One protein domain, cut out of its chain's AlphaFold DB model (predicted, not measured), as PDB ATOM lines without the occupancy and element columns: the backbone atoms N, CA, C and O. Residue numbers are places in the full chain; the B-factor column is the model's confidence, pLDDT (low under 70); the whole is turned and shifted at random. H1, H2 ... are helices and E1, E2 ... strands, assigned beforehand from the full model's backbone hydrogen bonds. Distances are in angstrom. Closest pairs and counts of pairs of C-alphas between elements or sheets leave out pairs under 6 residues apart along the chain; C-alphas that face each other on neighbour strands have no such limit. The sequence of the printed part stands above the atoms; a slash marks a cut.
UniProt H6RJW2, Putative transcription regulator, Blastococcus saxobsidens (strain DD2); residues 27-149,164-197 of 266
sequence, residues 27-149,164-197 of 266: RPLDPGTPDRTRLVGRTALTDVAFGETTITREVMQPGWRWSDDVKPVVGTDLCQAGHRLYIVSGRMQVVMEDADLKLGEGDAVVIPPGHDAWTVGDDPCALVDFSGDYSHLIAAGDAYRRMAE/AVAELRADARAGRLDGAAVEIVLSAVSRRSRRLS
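AT A GLANCE: This is residues 27 to 149 and 164 to 197 of the 266 residues of the protein "Putative transcription regulator" of Blastococcus saxobsidens (strain DD2) (UniProt H6RJW2). A strongly twisted six-strand sheet and a small three-strand sheet sit face to face with crossed strands, and a group of three helices, H3, H4 and H5, lies at one end. H3 packs into the curl of the large sheet with its residues 133 to 142, and the helical hairpin of H4 and H5 packs on H3, away from the strands. The 157 printed residues, of class mixed, have five named helices and nine named strands in the order E1 E2 E3 H1 H2 E4 E5 E6 E7 E8 E9 H3 H4 H5. The sheets run E1 E2 E3 E9 E4 E7 and E6 E5 E8, both antiparallel; the whole is compact, radius of gyration of the C-alphas 15.3 A, with spans of 42 by 37 by 24 A.

HOW THE PARTS SIT: E1, residues 36 to 40, E2, 43 to 50, and E3, 53 to 60, form a meander, each strand the antiparallel neighbour of the one before; N 38 and O 45, and N 46 and O 57, are within hydrogen-bond range at 2.9 A. E3, H1 (66 to 69), H2 (71 to 74) and E4 (83 to 89) form a split strand-helix-strand unit with a right-handed crossover, E9 (125 to 129) being between its two strands. Also within hydrogen-bond range are N 58 and O 127 of the neighbours E3 and E9, at 2.9 A, N 86 and O 128 of the neighbours E4 and E9, at 2.9 A, and N 85 and O 109 of the neighbours E4 and E7, residues 108 to 111, at 2.8 A. In the small sheet E5 (91 to 96) has N 94 and O 101 of E6 (100 to 104) at 2.9 A, and N 93 and O 118 of E8 (115 to 119) at 2.8 A. The two sheets make a sandwich, two sheets face to face, their strands at 69 degrees. H1 stands at the small sheet's level, height 0.6 A, and only grazes the large one. H3, residues 133 to 148, is on one face of the large sheet, two layers, and the sheet curls round it. H3 is the hub: it touches H2 (closest C-alphas Val 74 and Gly 141, 4.3 A), H4, residues 164 to 173 (Met 147 and Ala 164, 5.1 A; steep tilt of 39 degrees, opposite ways), and residues 181 to 185 alone of H5, residues 179 to 196 (Leu 137 and Ala 181, 4.7 A; steep tilt of 52 degrees, the same way). H4 and H5 touch as a helical hairpin at a shallow tilt of 16 degrees, closest C-alphas Ala 172 and Gly 179, 5.0 A. Every O i to N i+4 pair is within hydrogen-bond range in H3, H4 and H5; H1 and H2 are too short for one.

IN THESE COORDINATES: E1 begins at C-alpha 36 (176.515, 155.041, 165.714). E2 and E3 each measure 22.1 A, E4 16.8 A and E5 16.9 A. H3 begins at C-alpha 133 (168.500, 156.347, 153.316) and measures 22.2 A; H5 measures 25.8 A and ends at C-alpha 196 (150.561, 134.659, 154.508).

THE WHOLE: The C-alphas farthest apart, those of Arg 27 and Ser 197, are 47.6 A apart. Residues 150 to 163 are not printed, and C-alphas 149 and 164 are 9.1 A apart across that cut, in the link from H3 to H4. Of the links that are printed whole, H2 to E4 is short and the others are tight. The mean pLDDT of the printed part is 90.0, with residues 31 to 36, 149 and 196 under 70.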
ATOM      1  N   ARG A  27     183.780 165.667 161.678       82.62
ATOM      2  CA  ARG A  27     183.608 164.401 162.389       82.62
ATOM      3  C   ARG A  27     184.207 163.240 161.594       82.62
ATOM      4  O   ARG A  27     183.987 163.165 160.385       82.62
ATOM      5  N   PRO A  28     184.992 162.360 162.238       81.00
ATOM      6  CA  PRO A  28     185.615 161.229 161.566       81.00
ATOM      7  C   PRO A  28     184.572 160.170 161.191       81.00
ATOM      8  O   PRO A  28     183.744 159.777 162.008       81.00
ATOM      9  N   LEU A  29     184.665 159.658 159.964       80.75
ATOM     10  CA  LEU A  29     183.860 158.537 159.469       80.75
ATOM     11  C   LEU A  29     184.630 157.208 159.625       80.75
ATOM     12  O   LEU A  29     184.761 156.416 158.691       80.75
ATOM     13  N   ASP A  30     185.201 157.004 160.813       71.75
ATOM     14  CA  ASP A  30     185.981 155.822 161.194       71.75
ATOM     15  C   ASP A  30     185.222 155.032 162.283       71.75
ATOM     16  O   ASP A  30     184.659 155.652 163.193       71.75
ATOM     17  N   PRO A  31     185.204 153.683 162.238       58.03
ATOM     18  CA  PRO A  31     184.631 152.825 163.280       58.03
ATOM     19  C   PRO A  31     184.990 153.165 164.740       58.03
ATOM     20  O   PRO A  31     184.226 152.797 165.634       58.03
ATOM     21  N   GLY A  32     186.124 153.825 165.010       58.28
ATOM     22  CA  GLY A  32     186.605 154.112 166.369       58.28
ATOM     23  C   GLY A  32     186.000 155.333 167.084       58.28
ATOM     24  O   GLY A  32     186.152 155.451 168.298       58.28
ATOM     25  N   THR A  33     185.330 156.245 166.369       58.28
ATOM     26  CA  THR A  33     184.757 157.504 166.913       58.28
ATOM     27  C   THR A  33     183.341 157.900 166.422       58.28
ATOM     28  O   THR A  33     183.015 159.086 166.463       58.28
ATOM     29  N   PRO A  34     182.458 156.987 165.969       60.53
ATOM     30  CA  PRO A  34     181.217 157.394 165.316       60.53
ATOM     31  C   PRO A  34     180.058 157.647 166.280       60.53
ATOM     32  O   PRO A  34     180.005 157.100 167.384       60.53
ATOM     33  N   ASP A  35     179.062 158.390 165.790       59.31
ATOM     34  CA  ASP A  35     177.790 158.606 166.485       59.31
ATOM     35  C   ASP A  35     177.026 157.279 166.649       59.31
ATOM     36  O   ASP A  35     176.348 157.051 167.659       59.31
ATOM     37  N   ARG A  36     177.139 156.370 165.662       67.19
ATOM     38  CA  ARG A  36     176.515 155.041 165.714       67.19
ATOM     39  C   ARG A  36     177.216 154.021 164.810       67.19
ATOM     40  O   ARG A  36     177.276 154.203 163.599       67.19
ATOM     41  N   THR A  37     177.627 152.888 165.388       76.38
ATOM     42  CA  THR A  37     178.042 151.688 164.635       76.38
ATOM     43  C   THR A  37     176.992 150.592 164.767       76.38
ATOM     44  O   THR A  37     176.511 150.318 165.871       76.38
ATOM     45  N   ARG A  38     176.633 149.943 163.657       83.06
ATOM     46  CA  ARG A  38     175.738 148.776 163.638       83.06
ATOM     47  C   ARG A  38     176.323 147.652 162.789       83.06
ATOM     48  O   ARG A  38     177.013 147.910 161.808       83.06
ATOM     49  N   LEU A  39     175.978 146.417 163.140       88.19
ATOM     50  CA  LEU A  39     176.198 145.245 162.297       88.19
ATOM     51  C   LEU A  39     174.844 144.702 161.848       88.19
ATOM     52  O   LEU A  39     173.987 144.430 162.689       88.19
ATOM     53  N   VAL A  40     174.667 144.543 160.539       88.44
ATOM     54  CA  VAL A  40     173.474 143.946 159.934       88.44
ATOM     55  C   VAL A  40     173.906 142.880 158.946       88.44
ATOM     56  O   VAL A  40     174.525 143.188 157.932       88.44
ATOM     57  N   GLY A  41     173.616 141.619 159.269       90.75
ATOM     58  CA  GLY A  41     174.186 140.487 158.542       90.75
ATOM     59  C   GLY A  41     175.707 140.627 158.468       90.75
ATOM     60  O   GLY A  41     176.374 140.804 159.489       90.75
ATOM     61  N   ARG A  42     176.239 140.601 157.248       94.50
ATOM     62  CA  ARG A  42     177.657 140.822 156.940       94.50
ATOM     63  C   ARG A  42     178.029 142.274 156.583       94.50
ATOM     64  O   ARG A  42     179.095 142.496 156.011       94.50
ATOM     65  N   THR A  43     177.192 143.254 156.923       93.75
ATOM     66  CA  THR A  43     177.476 144.691 156.755       93.75
ATOM     67  C   THR A  43     177.834 145.347 158.083       93.75
ATOM     68  O   THR A  43     177.089 145.229 159.058       93.75
ATOM     69  N   ALA A  44     178.925 146.108 158.104       92.81
ATOM     70  CA  ALA A  44     179.204 147.100 159.136       92.81
ATOM     71  C   ALA A  44     178.806 148.494 158.644       92.81
ATOM     72  O   ALA A  44     179.227 148.900 157.564       92.81
ATOM     73  N   LEU A  45     178.009 149.205 159.442       91.75
ATOM     74  CA  LEU A  45     177.538 150.563 159.181       91.75
ATOM     75  C   LEU A  45     178.115 151.510 160.222       91.75
ATOM     76  O   LEU A  45     178.021 151.232 161.420       91.75
ATOM     77  N   THR A  46     178.661 152.627 159.767       91.69
ATOM     78  CA  THR A  46     179.206 153.696 160.599       91.69
ATOM     79  C   THR A  46     178.576 155.011 160.166       91.69
ATOM     80  O   THR A  46     178.890 155.512 159.091       91.69
ATOM     81  N   ASP A  47     177.683 155.552 160.993       90.25
ATOM     82  CA  ASP A  47     176.929 156.768 160.686       90.25
ATOM     83  C   ASP A  47     177.533 157.994 161.375       90.25
ATOM     84  O   ASP A  47     177.892 157.942 162.558       90.25
ATOM     85  N   VAL A  48     177.555 159.114 160.654       87.50
ATOM     86  CA  VAL A  48     177.840 160.449 161.187       87.50
ATOM     87  C   VAL A  48     176.728 161.397 160.739       87.50
ATOM     88  O   VAL A  48     176.455 161.529 159.545       87.50
ATOM     89  N   ALA A  49     176.072 162.050 161.700       83.75
ATOM     90  CA  ALA A  49     174.851 162.821 161.447       83.75
ATOM     91  C   ALA A  49     175.093 164.338 161.446       83.75
ATOM     92  O   ALA A  49     175.274 164.936 162.502       83.75
ATOM     93  N   PHE A  50     175.019 164.994 160.293       80.81
ATOM     94  CA  PHE A  50     175.112 166.446 160.116       80.81
ATOM     95  C   PHE A  50     173.718 167.085 160.017       80.81
ATOM     96  O   PHE A  50     173.204 167.345 158.927       80.81
ATOM     97  N   GLY A  51     173.082 167.338 161.164       77.62
ATOM     98  CA  GLY A  51     171.716 167.868 161.198       77.62
ATOM     99  C   GLY A  51     170.725 166.862 160.610       77.62
ATOM    100  O   GLY A  51     170.569 165.773 161.153       77.62
ATOM    101  N   GLU A  52     170.073 167.223 159.504       73.19
ATOM    102  CA  GLU A  52     169.135 166.346 158.782       73.19
ATOM    103  C   GLU A  52     169.828 165.402 157.783       73.19
ATOM    104  O   GLU A  52     169.184 164.533 157.203       73.19
ATOM    105  N   THR A  53     171.136 165.561 157.562       79.81
ATOM    106  CA  THR A  53     171.912 164.706 156.655       79.81
ATOM    107  C   THR A  53     172.687 163.662 157.444       79.81
ATOM    108  O   THR A  53     173.321 163.985 158.442       79.81
ATOM    109  N   THR A  54     172.721 162.426 156.957       87.06
ATOM    110  CA  THR A  54     173.595 161.378 157.494       87.06
ATOM    111  C   THR A  54     174.565 160.946 156.405       87.06
ATOM    112  O   THR A  54     174.144 160.645 155.291       87.06
ATOM    113  N   ILE A  55     175.859 160.914 156.729       91.69
ATOM    114  CA  ILE A  55     176.872 160.262 155.898       91.69
ATOM    115  C   ILE A  55     177.199 158.928 156.556       91.69
ATOM    116  O   ILE A  55     177.510 158.876 157.749       91.69
ATOM    117  N   THR A  56     177.137 157.859 155.775       93.00
ATOM    118  CA  THR A  56     177.338 156.500 156.268       93.00
ATOM    119  C   THR A  56     178.523 155.871 155.559       93.00
ATOM    120  O   THR A  56     178.601 155.870 154.337       93.00
ATOM    121  N   ARG A  57     179.455 155.295 156.318       94.25
ATOM    122  CA  ARG A  57     180.427 154.346 155.775       94.25
ATOM    123  C   ARG A  57     179.895 152.939 155.941       94.25
ATOM    124  O   ARG A  57     179.480 152.550 157.033       94.25
ATOM    125  N   GLU A  58     179.977 152.169 154.869       94.69
ATOM    126  CA  GLU A  58     179.523 150.788 154.837       94.69
ATOM    127  C   GLU A  58     180.674 149.872 154.457       94.69
ATOM    128  O   GLU A  58     181.463 150.183 153.566       94.69
ATOM    129  N   VAL A  59     180.776 148.732 155.136       95.62
ATOM    130  CA  VAL A  59     181.707 147.660 154.776       95.62
ATOM    131  C   VAL A  59     180.944 146.354 154.701       95.62
ATOM    132  O   VAL A  59     180.472 145.843 155.718       95.62
ATOM    133  N   MET A  60     180.845 145.805 153.499       97.31
ATOM    134  CA  MET A  60     180.201 144.529 153.216       97.31
ATOM    135  C   MET A  60     181.270 143.449 153.076       97.31
ATOM    136  O   MET A  60     182.194 143.588 152.275       97.31
ATOM    137  N   GLN A  61     181.160 142.379 153.862       98.06
ATOM    138  CA  GLN A  61     182.118 141.269 153.799       98.06
ATOM    139  C   GLN A  61     181.954 140.439 152.508       98.06
ATOM    140  O   GLN A  61     180.913 140.513 151.844       98.06
ATOM    141  N   PRO A  62     182.951 139.615 152.145       98.19
ATOM    142  CA  PRO A  62     182.858 138.715 151.001       98.19
ATOM    143  C   PRO A  62     181.612 137.820 151.032       98.19
ATOM    144  O   PRO A  62     181.175 137.321 152.079       98.19
ATOM    145  N   GLY A  63     181.016 137.649 149.852       96.56
ATOM    146  CA  GLY A  63     179.778 136.907 149.638       96.56
ATOM    147  C   GLY A  63     178.516 137.576 150.187       96.56
ATOM    148  O   GLY A  63     177.468 136.927 150.169       96.56
ATOM    149  N   TRP A  64     178.600 138.793 150.738       98.19
ATOM    150  CA  TRP A  64     177.438 139.574 151.164       98.19
ATOM    151  C   TRP A  64     176.475 139.774 149.998       98.19
ATOM    152  O   TRP A  64     176.910 140.058 148.880       98.19
ATOM    153  N   ARG A  65     175.175 139.667 150.275       98.25
ATOM    154  CA  ARG A  65     174.111 139.975 149.321       98.25
ATOM    155  C   ARG A  65     172.939 140.614 150.044       98.25
ATOM    156  O   ARG A  65     172.504 140.111 151.080       98.25
ATOM    157  N   TRP A  66     172.378 141.678 149.482       97.38
ATOM    158  CA  TRP A  66     171.272 142.403 150.101       97.38
ATOM    159  C   TRP A  66     170.079 141.478 150.416       97.38
ATOM    160  O   TRP A  66     169.543 141.510 151.531       97.38
ATOM    161  N   SER A  67     169.708 140.593 149.483       95.81
ATOM    162  CA  SER A  67     168.618 139.619 149.670       95.81
ATOM    163  C   SER A  67     168.821 138.642 150.830       95.81
ATOM    164  O   SER A  67     167.840 138.106 151.351       95.81
ATOM    165  N   ASP A  68     170.068 138.409 151.230       95.88
ATOM    166  CA  ASP A  68     170.428 137.385 152.208       95.88
ATOM    167  C   ASP A  68     170.699 138.019 153.574       95.88
ATOM    168  O   ASP A  68     170.258 137.513 154.606       95.88
ATOM    169  N   ASP A  69     171.382 139.163 153.579       94.94
ATOM    170  CA  ASP A  69     171.875 139.815 154.788       94.94
ATOM    171  C   ASP A  69     170.928 140.903 155.319       94.94
ATOM    172  O   ASP A  69     170.855 141.123 156.531       94.94
ATOM    173  N   VAL A  70     170.173 141.573 154.441       94.75
ATOM    174  CA  VAL A  70     169.426 142.800 154.786       94.75
ATOM    175  C   VAL A  70     167.924 142.603 154.711       94.75
ATOM    176  O   VAL A  70     167.195 142.993 155.628       94.75
ATOM    177  N   LYS A  71     167.439 141.941 153.658       93.12
ATOM    178  CA  LYS A  71     166.026 141.569 153.509       93.12
ATOM    179  C   LYS A  71     165.418 140.932 154.770       93.12
ATOM    180  O   LYS A  71     164.285 141.289 155.098       93.12
ATOM    181  N   PRO A  72     166.103 140.052 155.534       91.06
ATOM    182  CA  PRO A  72     165.543 139.506 156.776       91.06
ATOM    183  C   PRO A  72     165.298 140.545 157.882       91.06
ATOM    184  O   PRO A  72     164.552 140.274 158.830       91.06
ATOM    185  N   VAL A  73     165.935 141.713 157.801       89.88
ATOM    186  CA  VAL A  73     165.741 142.835 158.726       89.88
ATOM    187  C   VAL A  73     164.600 143.734 158.263       89.88
ATOM    188  O   VAL A  73     163.677 143.986 159.035       89.88
ATOM    189  N   VAL A  74     164.631 144.173 157.004       91.38
ATOM    190  CA  VAL A  74     163.724 145.219 156.492       91.38
ATOM    191  C   VAL A  74     162.449 144.671 155.844       91.38
ATOM    192  O   VAL A  74     161.425 145.346 155.795       91.38
ATOM    193  N   GLY A  75     162.478 143.424 155.371       87.38
ATOM    194  CA  GLY A  75     161.319 142.691 154.864       87.38
ATOM    195  C   GLY A  75     160.871 143.022 153.437       87.38
ATOM    196  O   GLY A  75     159.937 142.378 152.956       87.38
ATOM    197  N   THR A  76     161.493 143.987 152.755       90.44
ATOM    198  CA  THR A  76     161.220 144.282 151.337       90.44
ATOM    199  C   THR A  76     161.781 143.186 150.422       90.44
ATOM    200  O   THR A  76     162.648 142.411 150.817       90.44
ATOM    201  N   ASP A  77     161.263 143.073 149.194       90.69
ATOM    202  CA  ASP A  77     161.751 142.059 148.245       90.69
ATOM    203  C   ASP A  77     163.090 142.452 147.590       90.69
ATOM    204  O   ASP A  77     163.890 141.559 147.326       90.69
ATOM    205  N   LEU A  78     163.327 143.759 147.423       94.94
ATOM    206  CA  LEU A  78     164.552 144.412 146.937       94.94
ATOM    207  C   LEU A  78     164.915 145.591 147.856       94.94
ATOM    208  O   LEU A  78     164.063 146.049 148.635       94.94
ATOM    209  N   CYS A  79     166.139 146.113 147.749       95.44
ATOM    210  CA  CYS A  79     166.543 147.343 148.424       95.44
ATOM    211  C   CYS A  79     165.676 148.504 147.942       95.44
ATOM    212  O   CYS A  79     165.407 148.637 146.749       95.44
ATOM    213  N   GLN A  80     165.185 149.316 148.876       95.88
ATOM    214  CA  GLN A  80     164.339 150.479 148.588       95.88
ATOM    215  C   GLN A  80     164.986 151.799 149.028       95.88
ATOM    216  O   GLN A  80     164.333 152.834 148.971       95.88
ATOM    217  N   ALA A  81     166.244 151.764 149.471       92.75
ATOM    218  CA  ALA A  81     167.013 152.973 149.733       92.75
ATOM    219  C   ALA A  81     167.473 153.593 148.406       92.75
ATOM    220  O   ALA A  81     167.831 152.870 147.472       92.75
ATOM    221  N   GLY A  82     167.431 154.923 148.311       91.75
ATOM    222  CA  GLY A  82     168.045 155.652 147.211       91.75
ATOM    223  C   GLY A  82     169.479 155.993 147.581       91.75
ATOM    224  O   GLY A  82     169.704 156.809 148.466       91.75
ATOM    225  N   HIS A  83     170.453 155.403 146.898       94.31
ATOM    226  CA  HIS A  83     171.848 155.565 147.284       94.31
ATOM    227  C   HIS A  83     172.576 156.613 146.449       94.31
ATOM    228  O   HIS A  83     172.351 156.737 145.241       94.31
ATOM    229  N   ARG A  84     173.501 157.328 147.092       96.38
ATOM    230  CA  ARG A  84     174.484 158.215 146.452       96.38
ATOM    231  C   ARG A  84     175.849 157.797 146.977       96.38
ATOM    232  O   ARG A  84     176.229 158.220 148.065       96.38
ATOM    233  N   LEU A  85     176.524 156.907 146.253       94.62
ATOM    234  CA  LEU A  85     177.663 156.142 146.758       94.62
ATOM    235  C   LEU A  85     178.971 156.569 146.111       94.62
ATOM    236  O   LEU A  85     179.008 156.891 144.925       94.62
ATOM    237  N   TYR A  86     180.044 156.458 146.883       97.56
ATOM    238  CA  TYR A  86     181.414 156.382 146.392       97.56
ATOM    239  C   TYR A  86     182.056 155.080 146.882       97.56
ATOM    240  O   TYR A  86     182.085 154.830 148.093       97.56
ATOM    241  N   ILE A  87     182.567 154.249 145.968       97.94
ATOM    242  CA  ILE A  87     183.237 152.990 146.319       97.94
ATOM    243  C   ILE A  87     184.685 153.281 146.715       97.94
ATOM    244  O   ILE A  87     185.511 153.691 145.900       97.94
ATOM    245  N   VAL A  88     184.996 153.045 147.987       97.56
ATOM    246  CA  VAL A  88     186.325 153.277 148.566       97.56
ATOM    247  C   VAL A  88     187.276 152.129 148.250       97.56
ATOM    248  O   VAL A  88     188.454 152.371 148.024       97.56
ATOM    249  N   SER A  89     186.793 150.886 148.272       98.00
ATOM    250  CA  SER A  89     187.602 149.702 147.969       98.00
ATOM    251  C   SER A  89     186.724 148.499 147.642       98.00
ATOM    252  O   SER A  89     185.586 148.404 148.107       98.00
ATOM    253  N   GLY A  90     187.288 147.526 146.928       98.00
ATOM    254  CA  GLY A  90     186.595 146.290 146.577       98.00
ATOM    255  C   GLY A  90     185.638 146.468 145.400       98.00
ATOM    256  O   GLY A  90     185.747 147.419 144.622       98.00
ATOM    257  N   ARG A  91     184.743 145.496 145.218       98.19
ATOM    258  CA  ARG A  91     183.809 145.457 144.089       98.19
ATOM    259  C   ARG A  91     182.446 144.957 144.519       98.19
ATOM    260  O   ARG A  91     182.327 144.100 145.398       98.19
ATOM    261  N   MET A  92     181.422 145.438 143.834       98.00
ATOM    262  CA  MET A  92     180.072 144.928 143.987       98.00
ATOM    263  C   MET A  92     179.342 144.870 142.654       98.00
ATOM    264  O   MET A  92     179.674 145.561 141.696       98.00
ATOM    265  N   GLN A  93     178.340 144.013 142.610       98.31
ATOM    266  CA  GLN A  93     177.391 143.905 141.527       98.31
ATOM    267  C   GLN A  93     176.078 144.508 142.007       98.31
ATOM    268  O   GLN A  93     175.634 144.207 143.114       98.31
ATOM    269  N   VAL A  94     175.465 145.334 141.169       98.00
ATOM    270  CA  VAL A  94     174.131 145.896 141.382       98.00
ATOM    271  C   VAL A  94     173.251 145.431 140.237       98.00
ATOM    272  O   VAL A  94     173.641 145.542 139.074       98.00
ATOM    273  N   VAL A  95     172.083 144.889 140.566       97.56
ATOM    274  CA  VAL A  95     171.103 144.426 139.581       97.56
ATOM    275  C   VAL A  95     169.738 145.022 139.880       97.56
ATOM    276  O   VAL A  95     169.272 145.038 141.019       97.56
ATOM    277  N   MET A  96     169.103 145.502 138.822       94.38
ATOM    278  CA  MET A  96     167.779 146.109 138.772       94.38
ATOM    279  C   MET A  96     167.003 145.492 137.605       94.38
ATOM    280  O   MET A  96     167.571 144.729 136.828       94.38
ATOM    281  N   GLU A  97     165.726 145.841 137.445       90.62
ATOM    282  CA  GLU A  97     164.930 145.402 136.286       90.62
ATOM    283  C   GLU A  97     165.606 145.757 134.949       90.62
ATOM    284  O   GLU A  97     165.727 144.899 134.077       90.62
ATOM    285  N   ASP A  98     166.145 146.977 134.846       91.25
ATOM    286  CA  ASP A  98     166.719 147.519 133.607       91.25
ATOM    287  C   ASP A  98     168.251 147.688 133.642       91.25
ATOM    288  O   ASP A  98     168.828 148.312 132.748       91.25
ATOM    289  N   ALA A  99     168.941 147.189 134.675       91.19
ATOM    290  CA  ALA A  99     170.380 147.412 134.839       91.19
ATOM    291  C   ALA A  99     171.110 146.239 135.508       91.19
ATOM    292  O   ALA A  99     170.624 145.654 136.471       91.19
ATOM    293  N   ASP A 100     172.324 145.954 135.032       97.19
ATOM    294  CA  ASP A 100     173.258 144.958 135.572       97.19
ATOM    295  C   ASP A 100     174.667 145.578 135.544       97.19
ATOM    296  O   ASP A 100     175.326 145.630 134.504       97.19
ATOM    297  N   LEU A 101     175.084 146.166 136.671       96.38
ATOM    298  CA  LEU A 101     176.282 147.003 136.768       96.38
ATOM    299  C   LEU A 101     177.298 146.441 137.763       96.38
ATOM    300  O   LEU A 101     176.998 146.241 138.942       96.38
ATOM    301  N   LYS A 102     178.539 146.278 137.296       97.50
ATOM    302  CA  LYS A 102     179.700 146.016 138.150       97.50
ATOM    303  C   LYS A 102     180.339 147.335 138.539       97.50
ATOM    304  O   LYS A 102     180.769 148.079 137.665       97.50
ATOM    305  N   LEU A 103     180.415 147.569 139.837       97.62
ATOM    306  CA  LEU A 103     181.033 148.737 140.439       97.62
ATOM    307  C   LEU A 103     182.336 148.327 141.123       97.62
ATOM    308  O   LEU A 103     182.442 147.227 141.683       97.62
ATOM    309  N   GLY A 104     183.320 149.213 141.096       97.62
ATOM    310  CA  GLY A 104     184.611 149.032 141.736       97.62
ATOM    311  C   GLY A 104     185.138 150.317 142.357       97.62
ATOM    312  O   GLY A 104     184.515 151.370 142.294       97.62
ATOM    313  N   GLU A 105     186.297 150.200 142.992       98.06
ATOM    314  CA  GLU A 105     187.018 151.315 143.605       98.06
ATOM    315  C   GLU A 105     187.101 152.554 142.697       98.06
ATOM    316  O   GLU A 105     187.493 152.462 141.534       98.06
ATOM    317  N   GLY A 106     186.751 153.713 143.260       97.69
ATOM    318  CA  GLY A 106     186.746 155.002 142.569       97.69
ATOM    319  C   GLY A 106     185.423 155.359 141.888       97.69
ATOM    320  O   GLY A 106     185.232 156.525 141.535       97.69
ATOM    321  N   ASP A 107     184.493 154.412 141.742       98.31
ATOM    322  CA  ASP A 107     183.193 154.693 141.136       98.31
ATOM    323  C   ASP A 107     182.312 155.539 142.067       98.31
ATOM    324  O   ASP A 107     182.109 155.215 143.242       98.31
ATOM    325  N   ALA A 108     181.736 156.605 141.509       97.00
ATOM    326  CA  ALA A 108     180.646 157.364 142.109       97.00
ATOM    327  C   ALA A 108     179.339 157.028 141.382       97.00
ATOM    328  O   ALA A 108     179.257 157.149 140.159       97.00
ATOM    329  N   VAL A 109     178.310 156.609 142.120       94.19
ATOM    330  CA  VAL A 109     177.075 156.078 141.531       94.19
ATOM    331  C   VAL A 109     175.835 156.545 142.284       94.19
ATOM    332  O   VAL A 109     175.827 156.673 143.509       94.19
ATOM    333  N   VAL A 110     174.754 156.772 141.539       95.62
ATOM    334  CA  VAL A 110     173.410 156.938 142.093       95.62
ATOM    335  C   VAL A 110     172.619 155.678 141.783       95.62
ATOM    336  O   VAL A 110     172.454 155.333 140.614       95.62
ATOM    337  N   ILE A 111     172.135 154.996 142.821       94.19
ATOM    338  CA  ILE A 111     171.349 153.768 142.673       94.19
ATOM    339  C   ILE A 111     169.919 154.055 143.136       94.19
ATOM    340  O   ILE A 111     169.712 154.337 144.322       94.19
ATOM    341  N   PRO A 112     168.918 154.009 142.240       93.06
ATOM    342  CA  PRO A 112     167.534 154.219 142.634       93.06
ATOM    343  C   PRO A 112     166.980 153.029 143.441       93.06
ATOM    344  O   PRO A 112     167.513 151.917 143.367       93.06
ATOM    345  N   PRO A 113     165.885 153.222 144.200       94.81
ATOM    346  CA  PRO A 113     165.156 152.124 144.832       94.81
ATOM    347  C   PRO A 113     164.781 151.021 143.831       94.81
ATOM    348  O   PRO A 113     164.451 151.308 142.684       94.81
ATOM    349  N   GLY A 114     164.760 149.762 144.277       94.75
ATOM    350  CA  GLY A 114     164.368 148.613 143.449       94.75
ATOM    351  C   GLY A 114     165.536 147.790 142.911       94.75
ATOM    352  O   GLY A 114     165.490 147.356 141.766       94.75
ATOM    353  N   HIS A 115     166.567 147.559 143.725       97.44
ATOM    354  CA  HIS A 115     167.755 146.802 143.322       97.44
ATOM    355  C   HIS A 115     168.121 145.699 144.321       97.44
ATOM    356  O   HIS A 115     167.764 145.747 145.499       97.44
ATOM    357  N   ASP A 116     168.856 144.702 143.839       97.88
ATOM    358  CA  ASP A 116     169.644 143.784 144.658       97.88
ATOM    359  C   ASP A 116     171.125 144.088 144.427       97.88
ATOM    360  O   ASP A 116     171.509 144.618 143.381       97.88
ATOM    361  N   ALA A 117     171.960 143.773 145.406       97.81
ATOM    362  CA  ALA A 117     173.389 143.998 145.286       97.81
ATOM    363  C   ALA A 117     174.182 142.954 146.066       97.81
ATOM    364  O   ALA A 117     173.708 142.436 147.077       97.81
ATOM    365  N   TRP A 118     175.389 142.644 145.600       98.44
ATOM    366  CA  TRP A 118     176.289 141.710 146.274       98.44
ATOM    367  C   TRP A 118     177.754 142.050 146.053       98.44
ATOM    368  O   TRP A 118     178.119 142.652 145.045       98.44
ATOM    369  N   THR A 119     178.609 141.646 146.989       98.50
ATOM    370  CA  THR A 119     180.060 141.786 146.830       98.50
ATOM    371  C   THR A 119     180.588 140.820 145.771       98.50
ATOM    372  O   THR A 119     180.054 139.726 145.576       98.50
ATOM    373  N   VAL A 120     181.629 141.237 145.046       97.88
ATOM    374  CA  VAL A 120     182.251 140.443 143.977       97.88
ATOM    375  C   VAL A 120     183.706 140.161 144.329       97.88
ATOM    376  O   VAL A 120     184.500 141.088 144.467       97.88
ATOM    377  N   GLY A 121     184.060 138.876 144.382       95.25
ATOM    378  CA  GLY A 121     185.396 138.411 144.756       95.25
ATOM    379  C   GLY A 121     185.520 138.105 146.250       95.25
ATOM    380  O   GLY A 121     184.515 137.960 146.948       95.25
ATOM    381  N   ASP A 122     186.765 138.000 146.708       96.00
ATOM    382  CA  ASP A 122     187.113 137.548 148.062       96.00
ATOM    383  C   ASP A 122     187.461 138.699 149.022       96.00
ATOM    384  O   ASP A 122     187.724 138.462 150.200       96.00
ATOM    385  N   ASP A 123     187.426 139.942 148.537       96.25
ATOM    386  CA  ASP A 123     187.712 141.140 149.328       96.25
ATOM    387  C   ASP A 123     186.418 141.828 149.801       96.25
ATOM    388  O   ASP A 123     185.414 141.843 149.076       96.25
ATOM    389  N   PRO A 124     186.406 142.443 151.000       97.88
ATOM    390  CA  PRO A 124     185.306 143.302 151.418       97.88
ATOM    391  C   PRO A 124     185.103 144.490 150.466       97.88
ATOM    392  O   PRO A 124     186.066 145.101 150.000       97.88
ATOM    393  N   CYS A 125     183.848 144.881 150.245       98.12
ATOM    394  CA  CYS A 125     183.510 146.121 149.546       98.12
ATOM    395  C   CYS A 125     183.227 147.219 150.574       98.12
ATOM    396  O   CYS A 125     182.331 147.064 151.410       98.12
ATOM    397  N   ALA A 126     183.995 148.307 150.531       97.00
ATOM    398  CA  ALA A 126     183.809 149.466 151.395       97.00
ATOM    399  C   ALA A 126     183.350 150.672 150.578       97.00
ATOM    400  O   ALA A 126     183.900 150.952 149.513       97.00
ATOM    401  N   LEU A 127     182.378 151.413 151.099       96.88
ATOM    402  CA  LEU A 127     181.809 152.575 150.428       96.88
ATOM    403  C   LEU A 127     181.397 153.671 151.409       96.88
ATOM    404  O   LEU A 127     181.310 153.446 152.620       96.88
ATOM    405  N   VAL A 128     181.152 154.860 150.865       96.19
ATOM    406  CA  VAL A 128     180.530 155.983 151.568       96.19
ATOM    407  C   VAL A 128     179.216 156.323 150.877       96.19
ATOM    408  O   VAL A 128     179.208 156.578 149.674       96.19
ATOM    409  N   ASP A 129     178.126 156.323 151.639       95.06
ATOM    410  CA  ASP A 129     176.794 156.746 151.219       95.06
ATOM    411  C   ASP A 129     176.488 158.141 151.774       95.06
ATOM    412  O   ASP A 129     176.537 158.385 152.982       95.06
ATOM    413  N   PHE A 130     176.160 159.064 150.874       93.88
ATOM    414  CA  PHE A 130     175.806 160.447 151.191       93.88
ATOM    415  C   PHE A 130     174.290 160.658 151.325       93.88
ATOM    416  O   PHE A 130     173.828 161.796 151.430       93.88
ATOM    417  N   SER A 131     173.494 159.591 151.239       88.81
ATOM    418  CA  SER A 131     172.042 159.657 151.376       88.81
ATOM    419  C   SER A 131     171.549 159.469 152.803       88.81
ATOM    420  O   SER A 131     170.623 160.161 153.215       88.81
ATOM    421  N   GLY A 132     172.143 158.534 153.546       85.31
ATOM    422  CA  GLY A 132     171.624 158.076 154.836       85.31
ATOM    423  C   GLY A 132     170.380 157.179 154.733       85.31
ATOM    424  O   GLY A 132     170.025 156.528 155.718       85.31
ATOM    425  N   ASP A 133     169.755 157.076 153.554       87.19
ATOM    426  CA  ASP A 133     168.500 156.347 153.316       87.19
ATOM    427  C   ASP A 133     168.619 154.875 153.720       87.19
ATOM    428  O   ASP A 133     167.704 154.298 154.313       87.19
ATOM    429  N   TYR A 134     169.769 154.263 153.446       88.75
ATOM    430  CA  TYR A 134     170.018 152.875 153.804       88.75
ATOM    431  C   TYR A 134     170.086 152.667 155.317       88.75
ATOM    432  O   TYR A 134     169.399 151.796 155.856       88.75
ATOM    433  N   SER A 135     170.830 153.513 156.036       87.19
ATOM    434  CA  SER A 135     170.889 153.454 157.501       87.19
ATOM    435  C   SER A 135     169.518 153.694 158.138       87.19
ATOM    436  O   SER A 135     169.148 153.014 159.108       87.19
ATOM    437  N   HIS A 136     168.731 154.612 157.573       90.44
ATOM    438  CA  HIS A 136     167.360 154.887 157.993       90.44
ATOM    439  C   HIS A 136     166.439 153.678 157.782       90.44
ATOM    440  O   HIS A 136     165.717 153.282 158.704       90.44
ATOM    441  N   LEU A 137     166.513 153.035 156.612       91.25
ATOM    442  CA  LEU A 137     165.744 151.833 156.288       91.25
ATOM    443  C   LEU A 137     166.058 150.680 157.250       91.25
ATOM    444  O   LEU A 137     165.149 150.044 157.790       91.25
ATOM    445  N   ILE A 138     167.344 150.458 157.529       90.88
ATOM    446  CA  ILE A 138     167.802 149.489 158.529       90.88
ATOM    447  C   ILE A 138     167.262 149.826 159.923       90.88
ATOM    448  O   ILE A 138     166.753 148.943 160.616       90.88
ATOM    449  N   ALA A 139     167.344 151.094 160.346       90.56
ATOM    450  CA  ALA A 139     166.868 151.524 161.662       90.56
ATOM    451  C   ALA A 139     165.376 151.229 161.857       90.56
ATOM    452  O   ALA A 139     164.989 150.717 162.910       90.56
ATOM    453  N   ALA A 140     164.557 151.527 160.846       92.12
ATOM    454  CA  ALA A 140     163.124 151.267 160.869       92.12
ATOM    455  C   ALA A 140     162.816 149.760 160.926       92.12
ATOM    456  O   ALA A 140     161.967 149.339 161.716       92.12
ATOM    457  N   GLY A 141     163.529 148.939 160.144       91.12
ATOM    458  CA  GLY A 141     163.366 147.480 160.141       91.12
ATOM    459  C   GLY A 141     163.710 146.847 161.491       91.12
ATOM    460  O   GLY A 141     162.919 146.084 162.051       91.12
ATOM    461  N   ASP A 142     164.851 147.231 162.064       90.88
ATOM    462  CA  ASP A 142     165.282 146.784 163.390       90.88
ATOM    463  C   ASP A 142     164.302 147.208 164.493       90.88
ATOM    464  O   ASP A 142     163.975 146.404 165.372       90.88
ATOM    465  N   ALA A 143     163.833 148.460 164.462       90.00
ATOM    466  CA  ALA A 143     162.865 148.971 165.428       90.00
ATOM    467  C   ALA A 143     161.546 148.193 165.346       90.00
ATOM    468  O   ALA A 143     161.081 147.675 166.362       90.00
ATOM    469  N   TYR A 144     161.007 148.015 164.134       90.38
ATOM    470  CA  TYR A 144     159.798 147.225 163.918       90.38
ATOM    471  C   TYR A 144     159.957 145.805 164.461       90.38
ATOM    472  O   TYR A 144     159.098 145.332 165.202       90.38
ATOM    473  N   ARG A 145     161.060 145.119 164.139       87.38
ATOM    474  CA  ARG A 145     161.303 143.751 164.616       87.38
ATOM    475  C   ARG A 145     161.330 143.665 166.137       87.38
ATOM    476  O   ARG A 145     160.693 142.780 166.694       87.38
ATOM    477  N   ARG A 146     162.010 144.598 166.808       87.31
ATOM    478  CA  ARG A 146     162.059 144.649 168.280       87.31
ATOM    479  C   ARG A 146     160.682 144.875 168.902       87.31
ATOM    480  O   ARG A 146     160.392 144.274 169.929       87.31
ATOM    481  N   MET A 147     159.854 145.720 168.289       86.19
ATOM    482  CA  MET A 147     158.491 146.007 168.754       86.19
ATOM    483  C   MET A 147     157.514 144.860 168.443       86.19
ATOM    484  O   MET A 147     156.584 144.607 169.205       86.19
ATOM    485  N   ALA A 148     157.707 144.166 167.318       78.94
ATOM    486  CA  ALA A 148     156.824 143.105 166.837       78.94
ATOM    487  C   ALA A 148     157.161 141.715 167.402       78.94
ATOM    488  O   ALA A 148     156.303 140.826 167.390       78.94
ATOM    489  N   GLU A 149     158.390 141.495 167.880       66.31
ATOM    490  CA  GLU A 149     158.765 140.264 168.572       66.31
ATOM    491  C   GLU A 149     157.922 140.108 169.853       66.31
ATOM    492  O   GLU A 149     157.840 141.033 170.665       66.31
ATOM    493  N   ALA A 164     152.898 147.670 167.515       86.38
ATOM    494  CA  ALA A 164     154.196 147.980 166.921       86.38
ATOM    495  C   ALA A 164     154.090 148.961 165.740       86.38
ATOM    496  O   ALA A 164     154.996 149.757 165.522       86.38
ATOM    497  N   VAL A 165     152.979 148.947 164.994       89.31
ATOM    498  CA  VAL A 165     152.755 149.881 163.883       89.31
ATOM    499  C   VAL A 165     152.534 151.298 164.408       89.31
ATOM    500  O   VAL A 165     153.128 152.254 163.904       89.31
ATOM    501  N   ALA A 166     151.683 151.446 165.423       89.56
ATOM    502  CA  ALA A 166     151.399 152.740 166.034       89.56
ATOM    503  C   ALA A 166     152.638 153.331 166.722       89.56
ATOM    504  O   ALA A 166     152.887 154.534 166.603       89.56
ATOM    505  N   GLU A 167     153.418 152.486 167.398       90.75
ATOM    506  CA  GLU A 167     154.655 152.864 168.084       90.75
ATOM    507  C   GLU A 167     155.732 153.319 167.090       90.75
ATOM    508  O   GLU A 167     156.272 154.416 167.228       90.75
ATOM    509  N   LEU A 168     155.945 152.561 166.009       92.88
ATOM    510  CA  LEU A 168     156.906 152.916 164.966       92.88
ATOM    511  C   LEU A 168     156.563 154.257 164.293       92.88
ATOM    512  O   LEU A 168     157.430 155.106 164.087       92.88
ATOM    513  N   ARG A 169     155.276 154.506 164.013       94.81
ATOM    514  CA  ARG A 169     154.817 155.804 163.486       94.81
ATOM    515  C   ARG A 169     154.941 156.939 164.501       94.81
ATOM    516  O   ARG A 169     155.102 158.092 164.106       94.81
ATOM    517  N   ALA A 170     154.818 156.652 165.796       92.31
ATOM    518  CA  ALA A 170     155.033 157.647 166.842       92.31
ATOM    519  C   ALA A 170     156.512 158.037 166.947       92.31
ATOM    520  O   ALA A 170     156.809 159.220 167.102       92.31
ATOM    521  N   ASP A 171     157.423 157.074 166.801       91.94
ATOM    522  CA  ASP A 171     158.862 157.327 166.711       91.94
ATOM    523  C   ASP A 171     159.211 158.193 165.497       91.94
ATOM    524  O   ASP A 171     159.960 159.159 165.649       91.94
ATOM    525  N   ALA A 172     158.602 157.928 164.337       93.19
ATOM    526  CA  ALA A 172     158.762 158.771 163.152       93.19
ATOM    527  C   ALA A 172     158.277 160.213 163.381       93.19
ATOM    528  O   ALA A 172     159.014 161.166 163.150       93.19
ATOM    529  N   ARG A 173     157.059 160.396 163.917       93.38
ATOM    530  CA  ARG A 173     156.519 161.739 164.228       93.38
ATOM    531  C   ARG A 173     157.361 162.511 165.241       93.38
ATOM    532  O   ARG A 173     157.337 163.735 165.242       93.38
ATOM    533  N   ALA A 174     158.064 161.803 166.118       90.75
ATOM    534  CA  ALA A 174     158.946 162.402 167.107       90.75
ATOM    535  C   ALA A 174     160.382 162.624 166.593       90.75
ATOM    536  O   ALA A 174     161.243 162.984 167.394       90.75
ATOM    537  N   GLY A 175     160.658 162.366 165.309       85.94
ATOM    538  CA  GLY A 175     161.984 162.520 164.703       85.94
ATOM    539  C   GLY A 175     163.015 161.484 165.161       85.94
ATOM    540  O   GLY A 175     164.208 161.672 164.951       85.94
ATOM    541  N   ARG A 176     162.589 160.390 165.812       88.94
ATOM    542  CA  ARG A 176     163.491 159.304 166.243       88.94
ATOM    543  C   ARG A 176     163.814 158.320 165.120       88.94
ATOM    544  O   ARG A 176     164.806 157.599 165.210       88.94
ATOM    545  N   LEU A 177     162.956 158.264 164.106       90.19
ATOM    546  CA  LEU A 177     163.102 157.451 162.904       90.19
ATOM    547  C   LEU A 177     162.710 158.280 161.686       90.19
ATOM    548  O   LEU A 177     161.858 159.164 161.784       90.19
ATOM    549  N   ASP A 178     163.290 157.951 160.540       92.25
ATOM    550  CA  ASP A 178     162.881 158.538 159.271       92.25
ATOM    551  C   ASP A 178     161.482 158.045 158.862       92.25
ATOM    552  O   ASP A 178     161.179 156.847 158.908       92.25
ATOM    553  N   GLY A 179     160.612 158.976 158.468       91.06
ATOM    554  CA  GLY A 179     159.219 158.673 158.142       91.06
ATOM    555  C   GLY A 179     159.053 157.853 156.862       91.06
ATOM    556  O   GLY A 179     158.204 156.960 156.820       91.06
ATOM    557  N   ALA A 180     159.868 158.110 155.835       92.56
ATOM    558  CA  ALA A 180     159.796 157.380 154.572       92.56
ATOM    559  C   ALA A 180     160.260 155.927 154.756       92.56
ATOM    560  O   ALA A 180     159.561 154.996 154.350       92.56
ATOM    561  N   ALA A 181     161.375 155.725 155.458       93.50
ATOM    562  CA  ALA A 181     161.871 154.410 155.845       93.50
ATOM    563  C   ALA A 181     160.831 153.609 156.645       93.50
ATOM    564  O   ALA A 181     160.616 152.422 156.375       93.50
ATOM    565  N   VAL A 182     160.145 154.252 157.598       95.44
ATOM    566  CA  VAL A 182     159.077 153.620 158.388       95.44
ATOM    567  C   VAL A 182     157.934 153.131 157.503       95.44
ATOM    568  O   VAL A 182     157.537 151.970 157.615       95.44
ATOM    569  N   GLU A 183     157.420 153.956 156.592       95.56
ATOM    570  CA  GLU A 183     156.315 153.531 155.726       95.56
ATOM    571  C   GLU A 183     156.736 152.446 154.721       95.56
ATOM    572  O   GLU A 183     155.954 151.527 154.451       95.56
ATOM    573  N   ILE A 184     157.987 152.452 154.241       94.56
ATOM    574  CA  ILE A 184     158.535 151.356 153.424       94.56
ATOM    575  C   ILE A 184     158.472 150.030 154.195       94.56
ATOM    576  O   ILE A 184     157.921 149.049 153.680       94.56
ATOM    577  N   VAL A 185     158.970 149.997 155.435       93.81
ATOM    578  CA  VAL A 185     158.963 148.790 156.283       93.81
ATOM    579  C   VAL A 185     157.535 148.325 156.567       93.81
ATOM    580  O   VAL A 185     157.213 147.149 156.375       93.81
ATOM    581  N   LEU A 186     156.643 149.236 156.960       93.19
ATOM    582  CA  LEU A 186     155.245 148.904 157.242       93.19
ATOM    583  C   LEU A 186     154.528 148.342 156.008       93.19
ATOM    584  O   LEU A 186     153.812 147.342 156.111       93.19
ATOM    585  N   SER A 187     154.777 148.903 154.821       90.00
ATOM    586  CA  SER A 187     154.221 148.380 153.570       90.00
ATOM    587  C   SER A 187     154.681 146.942 153.284       90.00
ATOM    588  O   SER A 187     153.904 146.108 152.804       90.00
ATOM    589  N   ALA A 188     155.946 146.624 153.579       88.25
ATOM    590  CA  ALA A 188     156.517 145.297 153.381       88.25
ATOM    591  C   ALA A 188     155.884 144.278 154.336       88.25
ATOM    592  O   ALA A 188     155.463 143.195 153.916       88.25
ATOM    593  N   VAL A 189     155.714 144.667 155.601       86.06
ATOM    594  CA  VAL A 189     155.029 143.877 156.629       86.06
ATOM    595  C   VAL A 189     153.587 143.575 156.228       86.06
ATOM    596  O   VAL A 189     153.181 142.411 156.245       86.06
ATOM    597  N   SER A 190     152.811 144.585 155.822       82.88
ATOM    598  CA  SER A 190     151.417 144.392 155.407       82.88
ATOM    599  C   SER A 190     151.305 143.476 154.187       82.88
ATOM    600  O   SER A 190     150.476 142.563 154.175       82.88
ATOM    601  N   ARG A 191     152.172 143.649 153.175       82.19
ATOM    602  CA  ARG A 191     152.224 142.753 152.004       82.19
ATOM    603  C   ARG A 191     152.529 141.314 152.404       82.19
ATOM    604  O   ARG A 191     151.858 140.401 151.924       82.19
ATOM    605  N   ARG A 192     153.499 141.102 153.296       78.50
ATOM    606  CA  ARG A 192     153.847 139.772 153.808       78.50
ATOM    607  C   ARG A 192     152.698 139.152 154.598       78.50
ATOM    608  O   ARG A 192     152.373 137.995 154.360       78.50
ATOM    609  N   SER A 193     152.056 139.911 155.484       75.88
ATOM    610  CA  SER A 193     150.889 139.453 156.249       75.88
ATOM    611  C   SER A 193     149.749 139.012 155.326       75.88
ATOM    612  O   SER A 193     149.196 137.931 155.520       75.88
ATOM    613  N   ARG A 194     149.477 139.777 154.260       72.25
ATOM    614  CA  ARG A 194     148.493 139.420 153.230       72.25
ATOM    615  C   ARG A 194     148.909 138.203 152.403       72.25
ATOM    616  O   ARG A 194     148.075 137.357 152.138       72.25
ATOM    617  N   ARG A 195     150.180 138.059 152.013       71.19
ATOM    618  CA  ARG A 195     150.664 136.836 151.331       71.19
ATOM    619  C   ARG A 195     150.525 135.591 152.219       71.19
ATOM    620  O   ARG A 195     150.232 134.512 151.718       71.19
ATOM    621  N   LEU A 196     150.724 135.738 153.528       68.44
ATOM    622  CA  LEU A 196     150.561 134.659 154.508       68.44
ATOM    623  C   LEU A 196     149.095 134.419 154.916       68.44
ATOM    624  O   LEU A 196     148.816 133.420 155.576       68.44
ATOM    625  N   SER A 197     148.175 135.307 154.534       73.19
ATOM    626  CA  SER A 197     146.749 135.229 154.859       73.19
ATOM    627  C   SER A 197     145.932 135.221 153.568       73.19
ATOM    628  O   SER A 197     145.665 136.261 152.974       73.19
TER     629      SER A 197